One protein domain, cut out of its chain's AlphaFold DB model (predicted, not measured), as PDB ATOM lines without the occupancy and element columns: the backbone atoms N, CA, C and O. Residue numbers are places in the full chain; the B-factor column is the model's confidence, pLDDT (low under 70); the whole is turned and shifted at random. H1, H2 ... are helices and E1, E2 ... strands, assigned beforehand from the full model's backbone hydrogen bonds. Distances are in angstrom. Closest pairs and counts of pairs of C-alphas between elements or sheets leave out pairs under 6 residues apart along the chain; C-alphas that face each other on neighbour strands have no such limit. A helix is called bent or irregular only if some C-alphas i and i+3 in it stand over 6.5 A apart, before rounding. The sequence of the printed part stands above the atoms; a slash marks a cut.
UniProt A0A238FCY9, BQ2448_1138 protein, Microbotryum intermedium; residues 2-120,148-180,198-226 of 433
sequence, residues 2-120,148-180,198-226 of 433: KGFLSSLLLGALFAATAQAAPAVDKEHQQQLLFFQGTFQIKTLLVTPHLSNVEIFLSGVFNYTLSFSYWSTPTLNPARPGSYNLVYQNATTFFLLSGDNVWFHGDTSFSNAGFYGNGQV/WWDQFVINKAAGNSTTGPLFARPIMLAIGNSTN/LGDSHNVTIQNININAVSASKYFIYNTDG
ATOM      1  N   LYS A   2       6.170  38.472  33.466       32.66
ATOM      2  CA  LYS A   2       5.520  39.793  33.437       32.66
ATOM      3  C   LYS A   2       5.629  40.351  32.011       32.66
ATOM      4  O   LYS A   2       6.700  40.812  31.644       32.66
ATOM      5  N   GLY A   3       4.579  40.234  31.195       38.34
ATOM      6  CA  GLY A   3       4.508  40.919  29.890       38.34
ATOM      7  C   GLY A   3       3.944  40.135  28.700       38.34
ATOM      8  O   GLY A   3       3.691  40.748  27.672       38.34
ATOM      9  N   PHE A   4       3.711  38.821  28.807       43.34
ATOM     10  CA  PHE A   4       3.264  38.018  27.650       43.34
ATOM     11  C   PHE A   4       1.734  38.002  27.458       43.34
ATOM     12  O   PHE A   4       1.248  37.962  26.328       43.34
ATOM     13  N   LEU A   5       0.965  38.101  28.551       45.28
ATOM     14  CA  LEU A   5      -0.503  38.109  28.497       45.28
ATOM     15  C   LEU A   5      -1.077  39.382  27.871       45.28
ATOM     16  O   LEU A   5      -2.026  39.308  27.094       45.28
ATOM     17  N   SER A   6      -0.493  40.546  28.185       45.94
ATOM     18  CA  SER A   6      -0.966  41.815  27.629       45.94
ATOM     19  C   SER A   6      -0.758  41.855  26.117       45.94
ATOM     20  O   SER A   6      -1.647  42.286  25.401       45.94
ATOM     21  N   SER A   7       0.357  41.337  25.594       44.31
ATOM     22  CA  SER A   7       0.597  41.301  24.146       44.31
ATOM     23  C   SER A   7      -0.298  40.312  23.389       44.31
ATOM     24  O   SER A   7      -0.671  40.609  22.255       44.31
ATOM     25  N   LEU A   8      -0.664  39.167  23.987       46.22
ATOM     26  CA  LEU A   8      -1.504  38.163  23.315       46.22
ATOM     27  C   LEU A   8      -2.972  38.594  23.213       46.22
ATOM     28  O   LEU A   8      -3.563  38.435  22.147       46.22
ATOM     29  N   LEU A   9      -3.550  39.166  24.280       50.47
ATOM     30  CA  LEU A   9      -4.915  39.691  24.203       50.47
ATOM     31  C   LEU A   9      -4.965  40.991  23.392       50.47
ATOM     32  O   LEU A   9      -5.788  41.084  22.490       50.47
ATOM     33  N   LEU A  10      -4.064  41.963  23.607       47.22
ATOM     34  CA  LEU A  10      -4.130  43.234  22.865       47.22
ATOM     35  C   LEU A  10      -3.896  43.075  21.350       47.22
ATOM     36  O   LEU A  10      -4.453  43.847  20.576       47.22
ATOM     37  N   GLY A  11      -3.121  42.079  20.900       45.28
ATOM     38  CA  GLY A  11      -2.862  41.856  19.470       45.28
ATOM     39  C   GLY A  11      -4.074  41.364  18.660       45.28
ATOM     40  O   GLY A  11      -4.098  41.534  17.441       45.28
ATOM     41  N   ALA A  12      -5.082  40.785  19.322       46.88
ATOM     42  CA  ALA A  12      -6.296  40.238  18.702       46.88
ATOM     43  C   ALA A  12      -7.490  41.218  18.704       46.88
ATOM     44  O   ALA A  12      -8.537  40.935  18.118       46.88
ATOM     45  N   LEU A  13      -7.344  42.368  19.369       52.62
ATOM     46  CA  LEU A  13      -8.435  43.250  19.778       52.62
ATOM     47  C   LEU A  13      -8.268  44.632  19.130       52.62
ATOM     48  O   LEU A  13      -7.692  45.537  19.722       52.62
ATOM     49  N   PHE A  14      -8.791  44.827  17.918       49.09
ATOM     50  CA  PHE A  14      -8.893  46.167  17.324       49.09
ATOM     51  C   PHE A  14     -10.361  46.587  17.211       49.09
ATOM     52  O   PHE A  14     -11.059  46.219  16.264       49.09
ATOM     53  N   ALA A  15     -10.814  47.385  18.182       50.75
ATOM     54  CA  ALA A  15     -12.026  48.196  18.103       50.75
ATOM     55  C   ALA A  15     -11.746  49.581  18.713       50.75
ATOM     56  O   ALA A  15     -11.071  49.681  19.732       50.75
ATOM     57  N   ALA A  16     -12.258  50.650  18.092       47.09
ATOM     58  CA  ALA A  16     -11.959  52.039  18.471       47.09
ATOM     59  C   ALA A  16     -12.526  52.469  19.841       47.09
ATOM     60  O   ALA A  16     -12.186  53.541  20.329       47.09
ATOM     61  N   THR A  17     -13.394  51.656  20.450       56.97
ATOM     62  CA  THR A  17     -14.101  51.954  21.707       56.97
ATOM     63  C   THR A  17     -13.699  51.041  22.867       56.97
ATOM     64  O   THR A  17     -14.327  51.100  23.921       56.97
ATOM     65  N   ALA A  18     -12.695  50.179  22.678       64.25
ATOM     66  CA  ALA A  18     -12.298  49.191  23.669       64.25
ATOM     67  C   ALA A  18     -10.930  49.520  24.279       64.25
ATOM     68  O   ALA A  18     -10.000  49.904  23.567       64.25
ATOM     69  N   GLN A  19     -10.800  49.347  25.593       64.69
ATOM     70  CA  GLN A  19      -9.558  49.565  26.332       64.69
ATOM     71  C   GLN A  19      -9.174  48.295  27.088       64.69
ATOM     72  O   GLN A  19      -9.996  47.709  27.788       64.69
ATOM     73  N   ALA A  20      -7.911  47.888  26.958       65.44
ATOM     74  CA  ALA A  20      -7.332  46.799  27.730       65.44
ATOM     75  C   ALA A  20      -6.095  47.301  28.484       65.44
ATOM     76  O   ALA A  20      -5.200  47.888  27.874       65.44
ATOM     77  N   ALA A  21      -6.042  47.087  29.799       64.56
ATOM     78  CA  ALA A  21      -4.953  47.577  30.641       64.56
ATOM     79  C   ALA A  21      -4.487  46.504  31.641       64.56
ATOM     80  O   ALA A  21      -5.306  45.993  32.407       64.56
ATOM     81  N   PRO A  22      -3.188  46.153  31.659       73.19
ATOM     82  CA  PRO A  22      -2.621  45.315  32.704       73.19
ATOM     83  C   PRO A  22      -2.215  46.144  33.935       73.19
ATOM     84  O   PRO A  22      -1.679  47.245  33.803       73.19
ATOM     85  N   ALA A  23      -2.377  45.573  35.126       70.69
ATOM     86  CA  ALA A  23      -1.825  46.075  36.383       70.69
ATOM     87  C   ALA A  23      -1.261  44.918  37.232       70.69
ATOM     88  O   ALA A  23      -1.384  43.745  36.875       70.69
ATOM     89  N   VAL A  24      -0.579  45.244  38.333       75.88
ATOM     90  CA  VAL A  24      -0.033  44.256  39.277       75.88
ATOM     91  C   VAL A  24      -0.436  44.660  40.683       75.88
ATOM     92  O   VAL A  24      -0.056  45.746  41.128       75.88
ATOM     93  N   ASP A  25      -1.133  43.770  41.384       71.38
ATOM     94  CA  ASP A  25      -1.260  43.865  42.830       71.38
ATOM     95  C   ASP A  25       0.068  43.423  43.459       71.38
ATOM     96  O   ASP A  25       0.512  42.276  43.334       71.38
ATOM     97  N   LYS A  26       0.754  44.379  44.088       70.06
ATOM     98  CA  LYS A  26       2.068  44.153  44.694       70.06
ATOM     99  C   LYS A  26       1.985  43.385  46.009       70.06
ATOM    100  O   LYS A  26       2.987  42.775  46.374       70.06
ATOM    101  N   GLU A  27       0.847  43.429  46.696       70.38
ATOM    102  CA  GLU A  27       0.649  42.778  47.989       70.38
ATOM    103  C   GLU A  27       0.445  41.270  47.804       70.38
ATOM    104  O   GLU A  27       1.131  40.471  48.440       70.38
ATOM    105  N   HIS A  28      -0.379  40.885  46.827       72.69
ATOM    106  CA  HIS A  28      -0.699  39.482  46.533       72.69
ATOM    107  C   HIS A  28       0.118  38.877  45.375       72.69
ATOM    108  O   HIS A  28      -0.050  37.709  45.035       72.69
ATOM    109  N   GLN A  29       1.024  39.651  44.760       73.19
ATOM    110  CA  GLN A  29       1.777  39.273  43.550       73.19
ATOM    111  C   GLN A  29       0.889  38.806  42.380       73.19
ATOM    112  O   GLN A  29       1.293  37.961  41.577       73.19
ATOM    113  N   GLN A  30      -0.299  39.391  42.260       80.56
ATOM    114  CA  GLN A  30      -1.329  39.008  41.299       80.56
ATOM    115  C   GLN A  30      -1.304  39.928  40.073       80.56
ATOM    116  O   GLN A  30      -1.071  41.137  40.180       80.56
ATOM    117  N   GLN A  31      -1.524  39.368  38.885       83.25
ATOM    118  CA  GLN A  31      -1.679  40.152  37.660       83.25
ATOM    119  C   GLN A  31      -3.152  40.501  37.451       83.25
ATOM    120  O   GLN A  31      -3.982  39.606  37.396       83.25
ATOM    121  N   LEU A  32      -3.457  41.781  37.251       83.31
ATOM    122  CA  LEU A  32      -4.812  42.257  36.974       83.31
ATOM    123  C   LEU A  32      -4.938  42.633  35.495       83.31
ATOM    124  O   LEU A  32      -4.042  43.282  34.943       83.31
ATOM    125  N   LEU A  33      -6.036  42.251  34.851       84.44
ATOM    126  CA  LEU A  33      -6.360  42.592  33.467       84.44
ATOM    127  C   LEU A  33      -7.748  43.209  33.398       84.44
ATOM    128  O   LEU A  33      -8.726  42.556  33.737       84.44
ATOM    129  N   PHE A  34      -7.839  44.439  32.905       84.81
ATOM    130  CA  PHE A  34      -9.110  45.135  32.732       84.81
ATOM    131  C   PHE A  34      -9.456  45.219  31.252       84.81
ATOM    132  O   PHE A  34      -8.631  45.681  30.465       84.81
ATOM    133  N   PHE A  35     -10.667  44.805  30.892       86.00
ATOM    134  CA  PHE A  35     -11.238  44.881  29.552       86.00
ATOM    135  C   PHE A  35     -12.510  45.719  29.605       86.00
ATOM    136  O   PHE A  35     -13.512  45.282  30.159       86.00
ATOM    137  N   GLN A  36     -12.487  46.908  29.008       86.06
ATOM    138  CA  GLN A  36     -13.638  47.807  28.975       86.06
ATOM    139  C   GLN A  36     -14.109  48.042  27.539       86.06
ATOM    140  O   GLN A  36     -13.296  48.318  26.657       86.06
ATOM    141  N   GLY A  37     -15.422  47.969  27.316       81.94
ATOM    142  CA  GLY A  37     -16.051  48.222  26.015       81.94
ATOM    143  C   GLY A  37     -16.260  46.972  25.150       81.94
ATOM    144  O   GLY A  37     -16.191  45.836  25.616       81.94
ATOM    145  N   THR A  38     -16.573  47.171  23.871       82.94
ATOM    146  CA  THR A  38     -16.911  46.069  22.954       82.94
ATOM    147  C   THR A  38     -15.708  45.656  22.120       82.94
ATOM    148  O   THR A  38     -15.204  46.424  21.302       82.94
ATOM    149  N   PHE A  39     -15.311  44.398  22.251       81.25
ATOM    150  CA  PHE A  39     -14.195  43.798  21.544       81.25
ATOM    151  C   PHE A  39     -14.688  42.913  20.402       81.25
ATOM    152  O   PHE A  39     -15.407  41.942  20.618       81.25
ATOM    153  N   GLN A  40     -14.284  43.228  19.172       84.31
ATOM    154  CA  GLN A  40     -14.581  42.395  18.005       84.31
ATOM    155  C   GLN A  40     -13.543  41.277  17.892       84.31
ATOM    156  O   GLN A  40     -12.433  41.503  17.410       84.31
ATOM    157  N   ILE A  41     -13.910  40.074  18.327       84.69
ATOM    158  CA  ILE A  41     -13.026  38.913  18.322       84.69
ATOM    159  C   ILE A  41     -13.034  38.293  16.924       84.69
ATOM    160  O   ILE A  41     -14.003  37.668  16.486       84.69
ATOM    161  N   LYS A  42     -11.939  38.517  16.197       82.38
ATOM    162  CA  LYS A  42     -11.728  38.037  14.820       82.38
ATOM    163  C   LYS A  42     -10.813  36.823  14.743       82.38
ATOM    164  O   LYS A  42     -10.677  36.244  13.671       82.38
ATOM    165  N   THR A  43     -10.166  36.477  15.850       83.69
ATOM    166  CA  THR A  43      -9.200  35.389  15.916       83.69
ATOM    167  C   THR A  43      -9.389  34.572  17.175       83.69
ATOM    168  O   THR A  43      -9.864  35.093  18.182       83.69
ATOM    169  N   LEU A  44      -8.992  33.302  17.112       86.06
ATOM    170  CA  LEU A  44      -8.917  32.420  18.270       86.06
ATOM    171  C   LEU A  44      -8.196  33.105  19.443       86.06
ATOM    172  O   LEU A  44      -7.093  33.629  19.281       86.06
ATOM    173  N   LEU A  45      -8.811  33.048  20.626       87.31
ATOM    174  CA  LEU A  45      -8.188  33.429  21.886       87.31
ATOM    175  C   LEU A  45      -7.653  32.169  22.574       87.31
ATOM    176  O   LEU A  45      -8.390  31.212  22.811       87.31
ATOM    177  N   VAL A  46      -6.365  32.159  22.905       85.44
ATOM    178  CA  VAL A  46      -5.752  31.086  23.696       85.44
ATOM    179  C   VAL A  46      -4.940  31.737  24.797       85.44
ATOM    180  O   VAL A  46      -3.987  32.467  24.525       85.44
ATOM    181  N   THR A  47      -5.301  31.460  26.043       85.50
ATOM    182  CA  THR A  47      -4.553  31.898  27.222       85.50
ATOM    183  C   THR A  47      -4.171  30.666  28.035       85.50
ATOM    184  O   THR A  47      -4.800  30.386  29.058       85.50
ATOM    185  N   PRO A  48      -3.201  29.867  27.556       78.44
ATOM    186  CA  PRO A  48      -2.806  28.659  28.248       78.44
ATOM    187  C   PRO A  48      -1.902  29.006  29.437       78.44
ATOM    188  O   PRO A  48      -1.051  29.891  29.329       78.44
ATOM    189  N   HIS A  49      -2.045  28.274  30.545       84.38
ATOM    190  CA  HIS A  49      -1.139  28.340  31.701       84.38
ATOM    191  C   HIS A  49      -1.059  29.711  32.395       84.38
ATOM    192  O   HIS A  49       0.023  30.166  32.777       84.38
ATOM    193  N   LEU A  50      -2.199  30.376  32.573       88.12
ATOM    194  CA  LEU A  50      -2.281  31.540  33.450       88.12
ATOM    195  C   LEU A  50      -1.910  31.153  34.883       88.12
ATOM    196  O   LEU A  50      -2.118  30.019  35.303       88.12
ATOM    197  N   SER A  51      -1.323  32.086  35.624       90.56
ATOM    198  CA  SER A  51      -0.943  31.856  37.015       90.56
ATOM    199  C   SER A  51      -1.113  33.132  37.821       90.56
ATOM    200  O   SER A  51      -0.493  34.142  37.477       90.56
ATOM    201  N   ASN A  52      -1.942  33.082  38.868       91.38
ATOM    202  CA  ASN A  52      -2.253  34.220  39.742       91.38
ATOM    203  C   ASN A  52      -2.739  35.445  38.939       91.38
ATOM    204  O   ASN A  52      -2.149  36.528  39.009       91.38
ATOM    205  N   VAL A  53      -3.784  35.248  38.129       90.00
ATOM    206  CA  VAL A  53      -4.344  36.278  37.237       90.00
ATOM    207  C   VAL A  53      -5.789  36.575  37.604       90.00
ATOM    208  O   VAL A  53      -6.592  35.662  37.749       90.00
ATOM    209  N   GLU A  54      -6.136  37.852  37.663       92.81
ATOM    210  CA  GLU A  54      -7.507  38.333  37.779       92.81
ATOM    211  C   GLU A  54      -7.888  39.126  36.533       92.81
ATOM    212  O   GLU A  54      -7.132  39.973  36.047       92.81
ATOM    213  N   ILE A  55      -9.050  38.811  35.980       91.19
ATOM    214  CA  ILE A  55      -9.579  39.370  34.745       91.19
ATOM    215  C   ILE A  55     -10.900  40.050  35.072       91.19
ATOM    216  O   ILE A  55     -11.820  39.407  35.563       91.19
ATOM    217  N   PHE A  56     -11.008  41.327  34.735       90.69
ATOM    218  CA  PHE A  56     -12.221  42.122  34.848       90.69
ATOM    219  C   PHE A  56     -12.715  42.489  33.455       90.69
ATOM    220  O   PHE A  56     -11.998  43.133  32.685       90.69
ATOM    221  N   LEU A  57     -13.942  42.099  33.130       89.56
ATOM    222  CA  LEU A  57     -14.606  42.441  31.880       89.56
ATOM    223  C   LEU A  57     -15.788  43.375  32.144       89.56
ATOM    224  O   LEU A  57     -16.873  42.938  32.511       89.56
ATOM    225  N   SER A  58     -15.587  44.658  31.867       89.00
ATOM    226  CA  SER A  58     -16.613  45.705  31.804       89.00
ATOM    227  C   SER A  58     -17.010  45.961  30.350       89.00
ATOM    228  O   SER A  58     -16.823  47.052  29.801       89.00
ATOM    229  N   GLY A  59     -17.475  44.915  29.667       84.69
ATOM    230  CA  GLY A  59     -17.665  44.965  28.225       84.69
ATOM    231  C   GLY A  59     -18.062  43.639  27.587       84.69
ATOM    232  O   GLY A  59     -18.388  42.674  28.268       84.69
ATOM    233  N   VAL A  60     -18.027  43.587  26.259       84.50
ATOM    234  CA  VAL A  60     -18.495  42.424  25.493       84.50
ATOM    235  C   VAL A  60     -17.393  41.894  24.591       84.50
ATOM    236  O   VAL A  60     -16.838  42.638  23.783       84.50
ATOM    237  N   PHE A  61     -17.128  40.593  24.661       87.81
ATOM    238  CA  PHE A  61     -16.379  39.864  23.643       87.81
ATOM    239  C   PHE A  61     -17.352  39.375  22.571       87.81
ATOM    240  O   PHE A  61     -18.164  38.480  22.789       87.81
ATOM    241  N   ASN A  62     -17.291  40.012  21.407       84.50
ATOM    242  CA  ASN A  62     -18.213  39.809  20.302       84.50
ATOM    243  C   ASN A  62     -17.516  39.046  19.166       84.50
ATOM    244  O   ASN A  62     -16.678  39.613  18.460       84.50
ATOM    245  N   TYR A  63     -17.830  37.759  19.000       85.38
ATOM    246  CA  TYR A  63     -17.163  36.890  18.024       85.38
ATOM    247  C   TYR A  63     -17.668  37.136  16.607       85.38
ATOM    248  O   TYR A  63     -18.847  36.991  16.328       85.38
ATOM    249  N   THR A  64     -16.801  37.488  15.661       83.69
ATOM    250  CA  THR A  64     -17.254  37.774  14.286       83.69
ATOM    251  C   THR A  64     -17.864  36.560  13.580       83.69
ATOM    252  O   THR A  64     -17.451  35.424  13.799       83.69
ATOM    253  N   LEU A  65     -18.824  36.783  12.680       82.06
ATOM    254  CA  LEU A  65     -19.404  35.710  11.877       82.06
ATOM    255  C   LEU A  65     -18.469  35.315  10.726       82.06
ATOM    256  O   LEU A  65     -18.301  36.066   9.769       82.06
ATOM    257  N   SER A  66     -17.907  34.108  10.787       84.19
ATOM    258  CA  SER A  66     -17.220  33.492   9.648       84.19
ATOM    259  C   SER A  66     -17.182  31.974   9.789       84.19
ATOM    260  O   SER A  66     -16.355  31.428  10.519       84.19
ATOM    261  N   PHE A  67     -18.074  31.274   9.082       80.94
ATOM    262  CA  PHE A  67     -18.101  29.811   9.115       80.94
ATOM    263  C   PHE A  67     -16.774  29.214   8.670       80.94
ATOM    264  O   PHE A  67     -16.252  28.342   9.352       80.94
ATOM    265  N   SER A  68     -16.213  29.705   7.564       80.06
ATOM    266  CA  SER A  68     -14.970  29.181   6.996       80.06
ATOM    267  C   SER A  68     -13.769  29.414   7.904       80.06
ATOM    268  O   SER A  68     -12.896  28.561   7.963       80.06
ATOM    269  N   TYR A  69     -13.719  30.528   8.638       83.00
ATOM    270  CA  TYR A  69     -12.652  30.750   9.607       83.00
ATOM    271  C   TYR A  69     -12.847  29.856  10.836       83.00
ATOM    272  O   TYR A  69     -12.015  29.001  11.124       83.00
ATOM    273  N   TRP A  70     -13.980  29.975  11.525       84.19
ATOM    274  CA  TRP A  70     -14.187  29.314  12.815       84.19
ATOM    275  C   TRP A  70     -14.381  27.796  12.721       84.19
ATOM    276  O   TRP A  70     -13.999  27.073  13.641       84.19
ATOM    277  N   SER A  71     -14.898  27.298  11.593       78.19
ATOM    278  CA  SER A  71     -15.047  25.859  11.339       78.19
ATOM    279  C   SER A  71     -13.750  25.193  10.895       78.19
ATOM    280  O   SER A  71     -13.787  24.003  10.613       78.19
ATOM    281  N   THR A  72     -12.615  25.904  10.825       68.75
ATOM    282  CA  THR A  72     -11.311  25.308  10.489       68.75
ATOM    283  C   THR A  72     -10.472  25.017  11.734       68.75
ATOM    284  O   THR A  72      -9.589  25.800  12.086       68.75
ATOM    285  N   PRO A  73     -10.648  23.860  12.396       60.72
ATOM    286  CA  PRO A  73      -9.677  23.426  13.387       60.72
ATOM    287  C   PRO A  73      -8.413  22.799  12.769       60.72
ATOM    288  O   PRO A  73      -7.541  22.376  13.518       60.72
ATOM    289  N   THR A  74      -8.272  22.689  11.436       50.84
ATOM    290  CA  THR A  74      -7.310  21.715  10.868       50.84
ATOM    291  C   THR A  74      -6.643  22.039   9.518       50.84
ATOM    292  O   THR A  74      -5.973  21.163   8.979       50.84
ATOM    293  N   LEU A  75      -6.733  23.254   8.953       44.84
ATOM    294  CA  LEU A  75      -6.095  23.542   7.643       44.84
ATOM    295  C   LEU A  75      -4.744  24.271   7.714       44.84
ATOM    296  O   LEU A  75      -3.987  24.243   6.745       44.84
ATOM    297  N   ASN A  76      -4.403  24.891   8.847       49.16
ATOM    298  CA  ASN A  76      -3.081  25.477   9.052       49.16
ATOM    299  C   ASN A  76      -2.688  25.442  10.542       49.16
ATOM    300  O   ASN A  76      -3.101  26.332  11.288       49.16
ATOM    301  N   PRO A  77      -1.864  24.473  10.984       53.44
ATOM    302  CA  PRO A  77      -1.347  24.419  12.354       53.44
ATOM    303  C   PRO A  77      -0.627  25.704  12.793       53.44
ATOM    304  O   PRO A  77      -0.494  25.950  13.986       53.44
ATOM    305  N   ALA A  78      -0.184  26.544  11.850       52.53
ATOM    306  CA  ALA A  78       0.435  27.823  12.163       52.53
ATOM    307  C   ALA A  78      -0.575  28.938  12.507       52.53
ATOM    308  O   ALA A  78      -0.161  29.929  13.107       52.53
ATOM    309  N   ARG A  79      -1.863  28.831  12.115       58.56
ATOM    310  CA  ARG A  79      -2.930  29.831  12.371       58.56
ATOM    311  C   ARG A  79      -4.337  29.196  12.390       58.56
ATOM    312  O   ARG A  79      -5.107  29.422  11.453       58.56
ATOM    313  N   PRO A  80      -4.686  28.396  13.410       71.56
ATOM    314  CA  PRO A  80      -6.017  27.800  13.508       71.56
ATOM    315  C   PRO A  80      -7.100  28.871  13.715       71.56
ATOM    316  O   PRO A  80      -6.867  29.882  14.382       71.56
ATOM    317  N   GLY A  81      -8.284  28.646  13.137       78.56
ATOM    318  CA  GLY A  81      -9.435  29.525  13.330       78.56
ATOM    319  C   GLY A  81     -10.143  29.293  14.661       78.56
ATOM    320  O   GLY A  81     -10.641  30.235  15.256       78.56
ATOM    321  N   SER A  82     -10.125  28.064  15.172       85.06
ATOM    322  CA  SER A  82     -10.649  27.681  16.487       85.06
ATOM    323  C   SER A  82      -9.735  26.648  17.148       85.06
ATOM    324  O   SER A  82      -8.934  25.993  16.476       85.06
ATOM    325  N   TYR A  83      -9.818  26.512  18.472       87.31
ATOM    326  CA  TYR A  83      -9.020  25.527  19.205       87.31
ATOM    327  C   TYR A  83      -9.749  24.185  19.242       87.31
ATOM    328  O   TYR A  83     -10.919  24.147  19.618       87.31
ATOM    329  N   ASN A  84      -9.073  23.100  18.859       88.25
ATOM    330  CA  ASN A  84      -9.638  21.750  18.876       88.25
ATOM    331  C   ASN A  84      -9.588  21.161  20.293       88.25
ATOM    332  O   ASN A  84      -8.519  21.052  20.898       88.25
ATOM    333  N   LEU A  85     -10.749  20.769  20.805       87.94
ATOM    334  CA  LEU A  85     -10.888  20.023  22.043       87.94
ATOM    335  C   LEU A  85     -10.911  18.529  21.717       87.94
ATOM    336  O   LEU A  85     -11.697  18.063  20.895       87.94
ATOM    337  N   VAL A  86     -10.087  17.759  22.433       82.81
ATOM    338  CA  VAL A  86      -9.999  16.299  22.255       82.81
ATOM    339  C   VAL A  86     -11.365  15.625  22.437       82.81
ATOM    340  O   VAL A  86     -11.666  14.633  21.776       82.81
ATOM    341  N   TYR A  87     -12.203  16.150  23.333       87.81
ATOM    342  CA  TYR A  87     -13.518  15.582  23.595       87.81
ATOM    343  C   TYR A  87     -14.500  15.886  22.457       87.81
ATOM    344  O   TYR A  87     -14.736  17.043  22.118       87.81
ATOM    345  N   GLN A  88     -15.054  14.821  21.867       84.81
ATOM    346  CA  GLN A  88     -16.039  14.857  20.776       84.81
ATOM    347  C   GLN A  88     -15.633  15.693  19.547       84.81
ATOM    348  O   GLN A  88     -16.488  16.058  18.743       84.81
ATOM    349  N   ASN A  89     -14.330  15.957  19.368       83.75
ATOM    350  CA  ASN A  89     -13.803  16.813  18.301       83.75
ATOM    351  C   ASN A  89     -14.496  18.194  18.262       83.75
ATOM    352  O   ASN A  89     -14.693  18.781  17.194       83.75
ATOM    353  N   ALA A  90     -14.908  18.685  19.435       89.00
ATOM    354  CA  ALA A  90     -15.491  20.006  19.580       89.00
ATOM    355  C   ALA A  90     -14.417  21.083  19.378       89.00
ATOM    356  O   ALA A  90     -13.215  20.827  19.471       89.00
ATOM    357  N   THR A  91     -14.839  22.313  19.108       90.56
ATOM    358  CA  THR A  91     -13.921  23.450  18.981       90.56
ATOM    359  C   THR A  91     -14.361  24.600  19.865       90.56
ATOM    360  O   THR A  91     -15.509  24.640  20.294       90.56
ATOM    361  N   THR A  92     -13.476  25.552  20.151       92.12
ATOM    362  CA  THR A  92     -13.820  26.759  20.917       92.12
ATOM    363  C   THR A  92     -13.245  28.030  20.298       92.12
ATOM    364  O   THR A  92     -12.198  27.998  19.641       92.12
ATOM    365  N   PHE A  93     -13.935  29.151  20.524       90.44
ATOM    366  CA  PHE A  93     -13.428  30.492  20.245       90.44
ATOM    367  C   PHE A  93     -12.369  30.950  21.251       90.44
ATOM    368  O   PHE A  93     -11.513  31.768  20.905       90.44
ATOM    369  N   PHE A  94     -12.453  30.473  22.495       92.56
ATOM    370  CA  PHE A  94     -11.595  30.911  23.581       92.56
ATOM    371  C   PHE A  94     -11.239  29.748  24.505       92.56
ATOM    372  O   PHE A  94     -12.095  29.229  25.213       92.56
ATOM    373  N   LEU A  95      -9.955  29.383  24.524       92.94
ATOM    374  CA  LEU A  95      -9.389  28.515  25.550       92.94
ATOM    375  C   LEU A  95      -8.773  29.342  26.687       92.94
ATOM    376  O   LEU A  95      -7.724  29.969  26.503       92.94
ATOM    377  N   LEU A  96      -9.387  29.268  27.866       93.81
ATOM    378  CA  LEU A  96      -8.870  29.765  29.136       93.81
ATOM    379  C   LEU A  96      -8.265  28.606  29.938       93.81
ATOM    380  O   LEU A  96      -8.880  27.553  30.082       93.81
ATOM    381  N   SER A  97      -7.051  28.768  30.456       93.06
ATOM    382  CA  SER A  97      -6.405  27.737  31.271       93.06
ATOM    383  C   SER A  97      -5.438  28.356  32.268       93.06
ATOM    384  O   SER A  97      -4.706  29.274  31.906       93.06
ATOM    385  N   GLY A  98      -5.384  27.846  33.497       92.88
ATOM    386  CA  GLY A  98      -4.390  28.291  34.470       92.88
ATOM    387  C   GLY A  98      -4.601  27.811  35.900       92.88
ATOM    388  O   GLY A  98      -5.541  27.081  36.192       92.88
ATOM    389  N   ASP A  99      -3.708  28.244  36.782       95.81
ATOM    390  CA  ASP A  99      -3.758  28.024  38.228       95.81
ATOM    391  C   ASP A  99      -3.972  29.356  38.958       95.81
ATOM    392  O   ASP A  99      -3.279  30.332  38.661       95.81
ATOM    393  N   ASN A 100      -4.915  29.415  39.899       95.88
ATOM    394  CA  ASN A 100      -5.302  30.645  40.604       95.88
ATOM    395  C   ASN A 100      -5.700  31.755  39.618       95.88
ATOM    396  O   ASN A 100      -4.989  32.750  39.426       95.88
ATOM    397  N   VAL A 101      -6.821  31.540  38.934       95.38
ATOM    398  CA  VAL A 101      -7.352  32.480  37.943       95.38
ATOM    399  C   VAL A 101      -8.753  32.899  38.338       95.38
ATOM    400  O   VAL A 101      -9.610  32.052  38.580       95.38
ATOM    401  N   TRP A 102      -9.007  34.198  38.330       96.81
ATOM    402  CA  TRP A 102     -10.332  34.747  38.561       96.81
ATOM    403  C   TRP A 102     -10.775  35.557  37.347       96.81
ATOM    404  O   TRP A 102     -10.010  36.358  36.815       96.81
ATOM    405  N   PHE A 103     -11.991  35.317  36.870       95.69
ATOM    406  CA  PHE A 103     -12.571  36.033  35.742       95.69
ATOM    407  C   PHE A 103     -13.954  36.555  36.116       95.69
ATOM    408  O   PHE A 103     -14.924  35.803  36.186       95.69
ATOM    409  N   HIS A 104     -14.021  37.866  36.307       95.06
ATOM    410  CA  HIS A 104     -15.203  38.609  36.694       95.06
ATOM    411  C   HIS A 104     -15.768  39.381  35.503       95.06
ATOM    412  O   HIS A 104     -15.058  40.147  34.844       95.06
ATOM    413  N   GLY A 105     -17.065  39.238  35.262       92.50
ATOM    414  CA  GLY A 105     -17.830  40.265  34.571       92.50
ATOM    415  C   GLY A 105     -18.226  41.386  35.532       92.50
ATOM    416  O   GLY A 105     -18.543  41.158  36.699       92.50
ATOM    417  N   ASP A 106     -18.187  42.619  35.047       83.12
ATOM    418  CA  ASP A 106     -18.628  43.788  35.797       83.12
ATOM    419  C   ASP A 106     -20.153  43.918  35.724       83.12
ATOM    420  O   ASP A 106     -20.715  44.273  34.687       83.12
ATOM    421  N   THR A 107     -20.829  43.671  36.844       68.94
ATOM    422  CA  THR A 107     -22.293  43.730  36.950       68.94
ATOM    423  C   THR A 107     -22.869  45.138  36.797       68.94
ATOM    424  O   THR A 107     -24.076  45.276  36.604       68.94
ATOM    425  N   SER A 108     -22.049  46.193  36.894       65.81
ATOM    426  CA  SER A 108     -22.490  47.569  36.614       65.81
ATOM    427  C   SER A 108     -22.681  47.822  35.115       65.81
ATOM    428  O   SER A 108     -23.419  48.727  34.720       65.81
ATOM    429  N   PHE A 109     -22.078  46.975  34.278       58.91
ATOM    430  CA  PHE A 109     -22.302  46.919  32.846       58.91
ATOM    431  C   PHE A 109     -23.221  45.726  32.556       58.91
ATOM    432  O   PHE A 109     -22.771  44.584  32.517       58.91
ATOM    433  N   SER A 110     -24.518  45.981  32.354       59.72
ATOM    434  CA  SER A 110     -25.592  44.962  32.326       59.72
ATOM    435  C   SER A 110     -25.368  43.764  31.392       59.72
ATOM    436  O   SER A 110     -26.033  42.744  31.541       59.72
ATOM    437  N   ASN A 111     -24.424  43.869  30.459       68.38
ATOM    438  CA  ASN A 111     -24.163  42.896  29.410       68.38
ATOM    439  C   ASN A 111     -22.722  42.351  29.399       68.38
ATOM    440  O   ASN A 111     -22.293  41.832  28.370       68.38
ATOM    441  N   ALA A 112     -21.955  42.468  30.491       80.25
ATOM    442  CA  ALA A 112     -20.589  41.943  30.530       80.25
ATOM    443  C   ALA A 112     -20.540  40.449  30.157       80.25
ATOM    444  O   ALA A 112     -21.221  39.639  30.789       80.25
ATOM    445  N   GLY A 113     -19.764  40.077  29.132       85.94
ATOM    446  CA  GLY A 113     -19.623  38.676  28.719       85.94
ATOM    447  C   GLY A 113     -19.408  38.436  27.221       85.94
ATOM    448  O   GLY A 113     -18.712  39.196  26.548       85.94
ATOM    449  N   PHE A 114     -19.958  37.335  26.707       87.56
ATOM    450  CA  PHE A 114     -19.656  36.758  25.394       87.56
ATOM    451  C   PHE A 114     -20.868  36.724  24.478       87.56
ATOM    452  O   PHE A 114     -21.939  36.252  24.857       87.56
ATOM    453  N   TYR A 115     -20.696  37.200  23.249       85.75
ATOM    454  CA  TYR A 115     -21.737  37.179  22.227       85.75
ATOM    455  C   TYR A 115     -21.296  36.229  21.106       85.75
ATOM    456  O   TYR A 115     -20.390  36.549  20.331       85.75
ATOM    457  N   GLY A 116     -21.940  35.057  21.024       65.56
ATOM    458  CA  GLY A 116     -21.637  33.959  20.085       65.56
ATOM    459  C   GLY A 116     -22.053  34.217  18.628       65.56
ATOM    460  O   GLY A 116     -21.614  33.517  17.714       65.56
ATOM    461  N   ASN A 117     -22.833  35.286  18.430       61.34
ATOM    462  CA  ASN A 117     -23.118  35.995  17.183       61.34
ATOM    463  C   ASN A 117     -23.970  35.286  16.116       61.34
ATOM    464  O   ASN A 117     -23.559  35.041  14.979       61.34
ATOM    465  N   GLY A 118     -25.254  35.133  16.438       51.91
ATOM    466  CA  GLY A 118     -26.331  35.035  15.453       51.91
ATOM    467  C   GLY A 118     -27.404  36.112  15.622       51.91
ATOM    468  O   GLY A 118     -28.506  35.804  16.046       51.91
ATOM    469  N   GLN A 119     -27.046  37.365  15.329       53.50
ATOM    470  CA  GLN A 119     -27.773  38.607  15.649       53.50
ATOM    471  C   GLN A 119     -29.301  38.619  15.430       53.50
ATOM    472  O   GLN A 119     -29.814  37.998  14.505       53.50
ATOM    473  N   VAL A 120     -29.970  39.518  16.168       42.59
ATOM    474  CA  VAL A 120     -30.650  40.662  15.532       42.59
ATOM    475  C   VAL A 120     -30.084  41.939  16.157       42.59
ATOM    476  O   VAL A 120     -30.162  42.146  17.368       42.59
ATOM    477  N   TRP A 148     -25.553  30.316  12.371       87.44
ATOM    478  CA  TRP A 148     -25.006  29.033  12.824       87.44
ATOM    479  C   TRP A 148     -26.071  27.946  13.008       87.44
ATOM    480  O   TRP A 148     -25.873  26.817  12.557       87.44
ATOM    481  N   TRP A 149     -27.195  28.270  13.652       88.44
ATOM    482  CA  TRP A 149     -28.273  27.305  13.885       88.44
ATOM    483  C   TRP A 149     -29.022  26.989  12.593       88.44
ATOM    484  O   TRP A 149     -29.270  25.820  12.292       88.44
ATOM    485  N   ASP A 150     -29.293  28.008  11.778       87.56
ATOM    486  CA  ASP A 150     -29.950  27.846  10.483       87.56
ATOM    487  C   ASP A 150     -29.129  26.927   9.567       87.56
ATOM    488  O   ASP A 150     -29.644  25.941   9.031       87.56
ATOM    489  N   GLN A 151     -27.823  27.190   9.449       86.75
ATOM    490  CA  GLN A 151     -26.932  26.377   8.626       86.75
ATOM    491  C   GLN A 151     -26.783  24.949   9.166       86.75
ATOM    492  O   GLN A 151     -26.707  24.010   8.371       86.75
ATOM    493  N   PHE A 152     -26.794  24.752  10.490       89.19
ATOM    494  CA  PHE A 152     -26.802  23.413  11.084       89.19
ATOM    495  C   PHE A 152     -28.025  22.613  10.635       89.19
ATOM    496  O   PHE A 152     -27.882  21.476  10.180       89.19
ATOM    497  N   VAL A 153     -29.222  23.203  10.718       89.81
ATOM    498  CA  VAL A 153     -30.459  22.515  10.323       89.81
ATOM    499  C   VAL A 153     -30.484  22.232   8.823       89.81
ATOM    500  O   VAL A 153     -30.851  21.126   8.426       89.81
ATOM    501  N   ILE A 154     -30.033  23.178   7.995       89.12
ATOM    502  CA  ILE A 154     -29.909  22.994   6.541       89.12
ATOM    503  C   ILE A 154     -28.947  21.841   6.218       89.12
ATOM    504  O   ILE A 154     -29.293  20.950   5.443       89.12
ATOM    505  N   ASN A 155     -27.768  21.810   6.847       88.31
ATOM    506  CA  ASN A 155     -26.786  20.742   6.653       88.31
ATOM    507  C   ASN A 155     -27.336  19.383   7.094       88.31
ATOM    508  O   ASN A 155     -27.221  18.410   6.351       88.31
ATOM    509  N   LYS A 156     -27.986  19.324   8.265       88.06
ATOM    510  CA  LYS A 156     -28.614  18.102   8.780       88.06
ATOM    511  C   LYS A 156     -29.671  17.563   7.815       88.06
ATOM    512  O   LYS A 156     -29.680  16.371   7.532       88.06
ATOM    513  N   ALA A 157     -30.530  18.436   7.285       89.50
ATOM    514  CA  ALA A 157     -31.572  18.062   6.329       89.50
ATOM    515  C   ALA A 157     -31.001  17.562   4.990       89.50
ATOM    516  O   ALA A 157     -31.591  16.689   4.361       89.50
ATOM    517  N   ALA A 158     -29.841  18.079   4.577       89.94
ATOM    518  CA  ALA A 158     -29.125  17.631   3.385       89.94
ATOM    519  C   ALA A 158     -28.307  16.339   3.596       89.94
ATOM    520  O   ALA A 158     -27.692  15.854   2.650       89.94
ATOM    521  N   GLY A 159     -28.265  15.786   4.816       85.56
ATOM    522  CA  GLY A 159     -27.415  14.638   5.152       85.56
ATOM    523  C   GLY A 159     -25.921  14.974   5.245       85.56
ATOM    524  O   GLY A 159     -25.086  14.071   5.250       85.56
ATOM    525  N   ASN A 160     -25.568  16.258   5.323       83.56
ATOM    526  CA  ASN A 160     -24.186  16.699   5.475       83.56
ATOM    527  C   ASN A 160     -23.696  16.475   6.912       83.56
ATOM    528  O   ASN A 160     -24.468  16.536   7.872       83.56
ATOM    529  N   SER A 161     -22.381  16.294   7.073       74.25
ATOM    530  CA  SER A 161     -21.749  16.277   8.396       74.25
ATOM    531  C   SER A 161     -22.030  17.584   9.141       74.25
ATOM    532  O   SER A 161     -21.762  18.670   8.630       74.25
ATOM    533  N   THR A 162     -22.520  17.470  10.372       73.62
ATOM    534  CA  THR A 162     -22.852  18.608  11.246       73.62
ATOM    535  C   THR A 162     -21.891  18.777  12.429       73.62
ATOM    536  O   THR A 162     -22.041  19.710  13.216       73.62
ATOM    537  N   THR A 163     -20.898  17.888  12.534       65.31
ATOM    538  CA  THR A 163     -19.918  17.801  13.632       65.31
ATOM    539  C   THR A 163     -18.497  17.561  13.098       65.31
ATOM    540  O   THR A 163     -17.734  16.766  13.643       65.31
ATOM    541  N   GLY A 164     -18.136  18.201  11.980       64.12
ATOM    542  CA  GLY A 164     -16.885  17.929  11.261       64.12
ATOM    543  C   GLY A 164     -16.130  19.191  10.834       64.12
ATOM    544  O   GLY A 164     -16.661  20.292  10.950       64.12
ATOM    545  N   PRO A 165     -14.916  19.055  10.268       62.28
ATOM    546  CA  PRO A 165     -14.034  20.184   9.937       62.28
ATOM    547  C   PRO A 165     -14.565  21.097   8.820       62.28
ATOM    548  O   PRO A 165     -13.959  22.115   8.513       62.28
ATOM    549  N   LEU A 166     -15.669  20.724   8.168       68.00
ATOM    550  CA  LEU A 166     -16.338  21.553   7.162       68.00
ATOM    551  C   LEU A 166     -17.388  22.485   7.782       68.00
ATOM    552  O   LEU A 166     -17.749  23.490   7.175       68.00
ATOM    553  N   PHE A 167     -17.888  22.146   8.972       80.38
ATOM    554  CA  PHE A 167     -18.878  22.922   9.705       80.38
ATOM    555  C   PHE A 167     -18.834  22.516  11.185       80.38
ATOM    556  O   PHE A 167     -19.480  21.548  11.597       80.38
ATOM    557  N   ALA A 168     -18.037  23.247  11.963       81.75
ATOM    558  CA  ALA A 168     -17.880  23.069  13.401       81.75
ATOM    559  C   ALA A 168     -18.284  24.375  14.085       81.75
ATOM    560  O   ALA A 168     -17.690  25.425  13.838       81.75
ATOM    561  N   ARG A 169     -19.323  24.304  14.916       89.50
ATOM    562  CA  ARG A 169     -19.835  25.444  15.678       89.50
ATOM    563  C   ARG A 169     -19.005  25.551  16.963       89.50
ATOM    564  O   ARG A 169     -19.073  24.618  17.761       89.50
ATOM    565  N   PRO A 170     -18.196  26.606  17.166       90.44
ATOM    566  CA  PRO A 170     -17.305  26.645  18.315       90.44
ATOM    567  C   PRO A 170     -18.036  27.019  19.604       90.44
ATOM    568  O   PRO A 170     -18.969  27.817  19.613       90.44
ATOM    569  N   ILE A 171     -17.548  26.476  20.706       94.38
ATOM    570  CA  ILE A 171     -17.951  26.784  22.076       94.38
ATOM    571  C   ILE A 171     -17.447  28.178  22.437       94.38
ATOM    572  O   ILE A 171     -16.297  28.505  22.124       94.38
ATOM    573  N   MET A 172     -18.267  28.997  23.102       93.12
ATOM    574  CA  MET A 172     -17.878  30.373  23.450       93.12
ATOM    575  C   MET A 172     -16.675  30.416  24.389       93.12
ATOM    576  O   MET A 172     -15.694  31.086  24.075       93.12
ATOM    577  N   LEU A 173     -16.719  29.652  25.480       96.56
ATOM    578  CA  LEU A 173     -15.633  29.580  26.452       96.56
ATOM    579  C   LEU A 173     -15.316  28.124  26.799       96.56
ATOM    580  O   LEU A 173     -16.138  27.425  27.386       96.56
ATOM    581  N   ALA A 174     -14.105  27.674  26.488       97.44
ATOM    582  CA  ALA A 174     -13.558  26.456  27.062       97.44
ATOM    583  C   ALA A 174     -12.573  26.803  28.180       97.44
ATOM    584  O   ALA A 174     -11.636  27.575  27.979       97.44
ATOM    585  N   ILE A 175     -12.759  26.184  29.336       98.12
ATOM    586  CA  ILE A 175     -11.829  26.177  30.456       98.12
ATOM    587  C   ILE A 175     -11.145  24.813  30.450       98.12
ATOM    588  O   ILE A 175     -11.814  23.784  30.519       98.12
ATOM    589  N   GLY A 176      -9.823  24.789  30.323       95.50
ATOM    590  CA  GLY A 176      -9.051  23.551  30.215       95.50
ATOM    591  C   GLY A 176      -7.897  23.507  31.204       95.50
ATOM    592  O   GLY A 176      -7.283  24.541  31.460       95.50
ATOM    593  N   ASN A 177      -7.558  22.323  31.721       96.62
ATOM    594  CA  ASN A 177      -6.336  22.094  32.508       96.62
ATOM    595  C   ASN A 177      -6.110  23.167  33.589       96.62
ATOM    596  O   ASN A 177      -5.055  23.805  33.626       96.62
ATOM    597  N   SER A 178      -7.153  23.458  34.368       97.56
ATOM    598  CA  SER A 178      -7.161  24.570  35.319       97.56
ATOM    599  C   SER A 178      -7.280  24.088  36.753       97.56
ATOM    600  O   SER A 178      -7.955  23.100  37.027       97.56
ATOM    601  N   THR A 179      -6.624  24.794  37.671       98.50
ATOM    602  CA  THR A 179      -6.731  24.546  39.112       98.50
ATOM    603  C   THR A 179      -7.066  25.847  39.830       98.50
ATOM    604  O   THR A 179      -6.568  26.896  39.439       98.50
ATOM    605  N   ASN A 180      -7.922  25.810  40.854       98.50
ATOM    606  CA  ASN A 180      -8.266  26.995  41.655       98.50
ATOM    607  C   ASN A 180      -8.766  28.163  40.782       98.50
ATOM    608  O   ASN A 180      -8.153  29.228  40.723       98.50
ATOM    609  N   LEU A 198     -15.902  22.788  30.496       98.81
ATOM    610  CA  LEU A 198     -14.917  22.660  31.567       98.81
ATOM    611  C   LEU A 198     -14.239  21.294  31.470       98.81
ATOM    612  O   LEU A 198     -14.837  20.274  31.799       98.81
ATOM    613  N   GLY A 199     -12.990  21.279  31.015       98.19
ATOM    614  CA  GLY A 199     -12.201  20.075  30.788       98.19
ATOM    615  C   GLY A 199     -10.983  19.983  31.701       98.19
ATOM    616  O   GLY A 199     -10.288  20.976  31.916       98.19
ATOM    617  N   ASP A 200     -10.665  18.777  32.170       98.19
ATOM    618  CA  ASP A 200      -9.368  18.460  32.791       98.19
ATOM    619  C   ASP A 200      -9.007  19.364  33.983       98.19
ATOM    620  O   ASP A 200      -7.858  19.770  34.128       98.19
ATOM    621  N   SER A 201      -9.983  19.755  34.804       98.69
ATOM    622  CA  SER A 201      -9.802  20.818  35.799       98.69
ATOM    623  C   SER A 201     -10.127  20.380  37.229       98.69
ATOM    624  O   SER A 201     -10.873  19.429  37.463       98.69
ATOM    625  N   HIS A 202      -9.561  21.080  38.210       98.88
ATOM    626  CA  HIS A 202      -9.737  20.791  39.630       98.88
ATOM    627  C   HIS A 202     -10.030  22.060  40.433       98.88
ATOM    628  O   HIS A 202      -9.381  23.080  40.231       98.88
ATOM    629  N   ASN A 203     -10.964  21.998  41.380       98.88
ATOM    630  CA  ASN A 203     -11.315  23.131  42.241       98.88
ATOM    631  C   ASN A 203     -11.711  24.381  41.429       98.88
ATOM    632  O   ASN A 203     -10.997  25.386  41.395       98.88
ATOM    633  N   VAL A 204     -12.844  24.290  40.728       98.94
ATOM    634  CA  VAL A 204     -13.360  25.360  39.862       98.94
ATOM    635  C   VAL A 204     -14.756  25.769  40.313       98.94
ATOM    636  O   VAL A 204     -15.642  24.926  40.444       98.94
ATOM    637  N   THR A 205     -14.963  27.066  40.523       98.94
ATOM    638  CA  THR A 205     -16.277  27.649  40.815       98.94
ATOM    639  C   THR A 205     -16.724  28.517  39.648       98.94
ATOM    640  O   THR A 205     -15.985  29.396  39.211       98.94
ATOM    641  N   ILE A 206     -17.934  28.286  39.143       98.88
ATOM    642  CA  ILE A 206     -18.538  29.107  38.096       98.88
ATOM    643  C   ILE A 206     -19.918  29.563  38.561       98.88
ATOM    644  O   ILE A 206     -20.814  28.741  38.767       98.88
ATOM    645  N   GLN A 207     -20.105  30.867  38.748       98.62
ATOM    646  CA  GLN A 207     -21.302  31.380  39.413       98.62
ATOM    647  C   GLN A 207     -21.861  32.665  38.809       98.62
ATOM    648  O   GLN A 207     -21.148  33.412  38.151       98.62
ATOM    649  N   ASN A 208     -23.144  32.936  39.050       97.81
ATOM    650  CA  ASN A 208     -23.833  34.131  38.548       97.81
ATOM    651  C   ASN A 208     -23.725  34.244  37.017       97.81
ATOM    652  O   ASN A 208     -23.265  35.250  36.476       97.81
ATOM    653  N   ILE A 209     -24.099  33.172  36.321       97.75
ATOM    654  CA  ILE A 209     -24.023  33.088  34.861       97.75
ATOM    655  C   ILE A 209     -25.415  33.239  34.262       97.75
ATOM    656  O   ILE A 209     -26.366  32.583  34.687       97.75
ATOM    657  N   ASN A 210     -25.526  34.069  33.231       95.56
ATOM    658  CA  ASN A 210     -26.739  34.209  32.441       95.56
ATOM    659  C   ASN A 210     -26.480  33.731  31.009       95.56
ATOM    660  O   ASN A 210     -25.648  34.298  30.307       95.56
ATOM    661  N   ILE A 211     -27.191  32.699  30.568       95.00
ATOM    662  CA  ILE A 211     -27.148  32.171  29.204       95.00
ATOM    663  C   ILE A 211     -28.493  32.439  28.549       95.00
ATOM    664  O   ILE A 211     -29.534  32.062  29.084       95.00
ATOM    665  N   ASN A 212     -28.475  33.054  27.369       91.25
ATOM    666  CA  ASN A 212     -29.696  33.295  26.615       91.25
ATOM    667  C   ASN A 212     -29.484  33.055  25.119       91.25
ATOM    668  O   ASN A 212     -28.811  33.831  24.433       91.25
ATOM    669  N   ALA A 213     -30.097  31.983  24.624       87.25
ATOM    670  CA  ALA A 213     -30.199  31.642  23.220       87.25
ATOM    671  C   ALA A 213     -31.678  31.613  22.806       87.25
ATOM    672  O   ALA A 213     -32.461  30.808  23.306       87.25
ATOM    673  N   VAL A 214     -32.073  32.495  21.887       86.12
ATOM    674  CA  VAL A 214     -33.441  32.565  21.352       86.12
ATOM    675  C   VAL A 214     -33.382  32.565  19.840       86.12
ATOM    676  O   VAL A 214     -32.673  33.379  19.240       86.12
ATOM    677  N   SER A 215     -34.171  31.671  19.239       84.44
ATOM    678  CA  SER A 215     -34.274  31.616  17.793       84.44
ATOM    679  C   SER A 215     -35.077  32.802  17.247       84.44
ATOM    680  O   SER A 215     -36.242  32.969  17.595       84.44
ATOM    681  N   ALA A 216     -34.488  33.599  16.361       79.69
ATOM    682  CA  ALA A 216     -35.164  34.585  15.519       79.69
ATOM    683  C   ALA A 216     -35.666  33.990  14.185       79.69
ATOM    684  O   ALA A 216     -36.219  34.712  13.355       79.69
ATOM    685  N   SER A 217     -35.460  32.688  13.947       81.06
ATOM    686  CA  SER A 217     -35.911  31.984  12.742       81.06
ATOM    687  C   SER A 217     -36.839  30.813  13.095       81.06
ATOM    688  O   SER A 217     -37.131  30.535  14.255       81.06
ATOM    689  N   LYS A 218     -37.326  30.096  12.077       83.75
ATOM    690  CA  LYS A 218     -38.112  28.864  12.272       83.75
ATOM    691  C   LYS A 218     -37.273  27.673  12.753       83.75
ATOM    692  O   LYS A 218     -37.833  26.619  13.048       83.75
ATOM    693  N   TYR A 219     -35.945  27.781  12.718       86.62
ATOM    694  CA  TYR A 219     -35.044  26.677  13.018       86.62
ATOM    695  C   TYR A 219     -34.742  26.595  14.515       86.62
ATOM    696  O   TYR A 219     -34.640  27.606  15.205       86.62
ATOM    697  N   PHE A 220     -34.613  25.370  15.019       89.50
ATOM    698  CA  PHE A 220     -34.306  25.101  16.422       89.50
ATOM    699  C   PHE A 220     -32.810  25.303  16.728       89.50
ATOM    700  O   PHE A 220     -31.956  25.068  15.869       89.50
ATOM    701  N   ILE A 221     -32.493  25.693  17.963       90.38
ATOM    702  CA  ILE A 221     -31.147  26.063  18.440       90.38
ATOM    703  C   ILE A 221     -30.369  24.867  19.014       90.38
ATOM    704  O   ILE A 221     -29.942  24.861  20.166       90.38
ATOM    705  N   TYR A 222     -30.201  23.824  18.197       91.25
ATOM    706  CA  TYR A 222     -29.596  22.546  18.602       91.25
ATOM    707  C   TYR A 222     -28.254  22.694  19.336       91.25
ATOM    708  O   TYR A 222     -27.378  23.416  18.854       91.25
ATOM    709  N   ASN A 223     -28.041  21.904  20.396       94.06
ATOM    710  CA  ASN A 223     -26.759  21.775  21.103       94.06
ATOM    711  C   ASN A 223     -26.233  23.093  21.668       94.06
ATOM    712  O   ASN A 223     -25.063  23.428  21.500       94.06
ATOM    713  N   THR A 224     -27.124  23.873  22.269       95.56
ATOM    714  CA  THR A 224     -26.786  25.109  22.980       95.56
ATOM    715  C   THR A 224     -26.603  24.857  24.473       95.56
ATOM    716  O   THR A 224     -27.083  25.629  25.298       95.56
ATOM    717  N   ASP A 225     -25.928  23.762  24.831       98.56
ATOM    718  CA  ASP A 225     -25.717  23.310  26.209       98.56
ATOM    719  C   ASP A 225     -25.183  24.455  27.088       98.56
ATOM    720  O   ASP A 225     -24.374  25.276  26.639       98.56
ATOM    721  N   GLY A 226     -25.660  24.553  28.328       98.62
ATOM    722  CA  GLY A 226     -25.233  25.603  29.247       98.62
ATOM    723  C   GLY A 226     -23.769  25.421  29.641       98.62
ATOM    724  O   GLY A 226     -22.922  26.273  29.360       98.62
TER     725      GLY A 226
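This is residues 2 to 120, 148 to 180 and 198 to 226 of the 433 residues of the protein "BQ2448_1138 protein" of Microbotryum intermedium (UniProt A0A238FCY9). The chain is wound in stacked turns, a short solenoid: the bent strands E2, E3 and E4 are stacked parallel, E5 and E6 pair with parts of E3 and E4, and E7 is near E4. At one end of the stack E1 forms a hairpin with E2, with H1 on the sheet beside them; H2, H3 and long links lie off the sheet toward the other end of the longest axis. The 181 printed residues hold three named helices and seven strands, in the order H1 E1 E2 E3 H2 E4 E5 H3 E6 E7; the class is mixed, with 89 residues, under half, in named elements. The sheet is branched, mixed and twisted. The whole is compact, radius of gyration of the C-alphas 17.0 A, and elongated, spanning 59 by 32 by 31 A.

E3, residues 45 to 63, bends by 165 degrees at residue 49 and measures 10.4 A from first to last C-alpha, beginning at (-8.188, 33.429, 21.886). E2, residues 30 to 41, measures 25.8 A; E1 is residues 19 to 25, 19.3 A. E4, residues 94 to 105, bends by 131 degrees at residue 99 and measures 15.7 A. E5 is residues 113 to 115 and E6 residues 173 to 176. E7, residues 202 to 212, measures 26.9 A and ends at (-29.696, 33.295, 26.615). H1 is residues 4 to 10, beginning at (3.264, 38.018, 27.650); H2 is residues 67 to 70, and H3 residues 148 to 157, 14.3 A.

E3 has E2 on one side, parallel, N 33 to O 54 2.8 A, and E4 and E5 on the other. E4 is parallel to E3, N 55 to O 102 2.8 A, and so is E5, N 61 to O 113 2.8 A. E6 is parallel to E4, N 96 to O 174 2.8 A. E1 and E2 form an antiparallel hairpin, N 21 to O 34 3.0 A. E3, H2 and E4 make a strand-helix-strand unit, two parallel neighbour strands with a helix between, its crossover right-handed. E7 pairs with no named strand. H1 is on the sheet at a height of 5.8 A, over none of its strands; its closest C-alphas to E1 are Ser 6 and Pro 22, 6.4 A. H2 and H3 are not on the sheet and are close but not clearly touching, C-alphas of Phe 67 and Trp 148 7.9 A apart. In H1 and H3 every O i to N i+4 pair is within hydrogen-bond range; H2 is too short for one.

The farthest C-alphas, of Glu 27 and Ala 158, are 59.2 A apart. Residues 121 to 147 and 181 to 197 are not printed, with gaps of 13.2 A and 12.8 A between the C-alphas across the cuts. The links H2 to E4 and H3 to E6 are long. Mean pLDDT of the printed part is 80.2; residues 2 to 21, 72 to 79, 107 to 111, 116 to 120 and 163 to 166 are under 70.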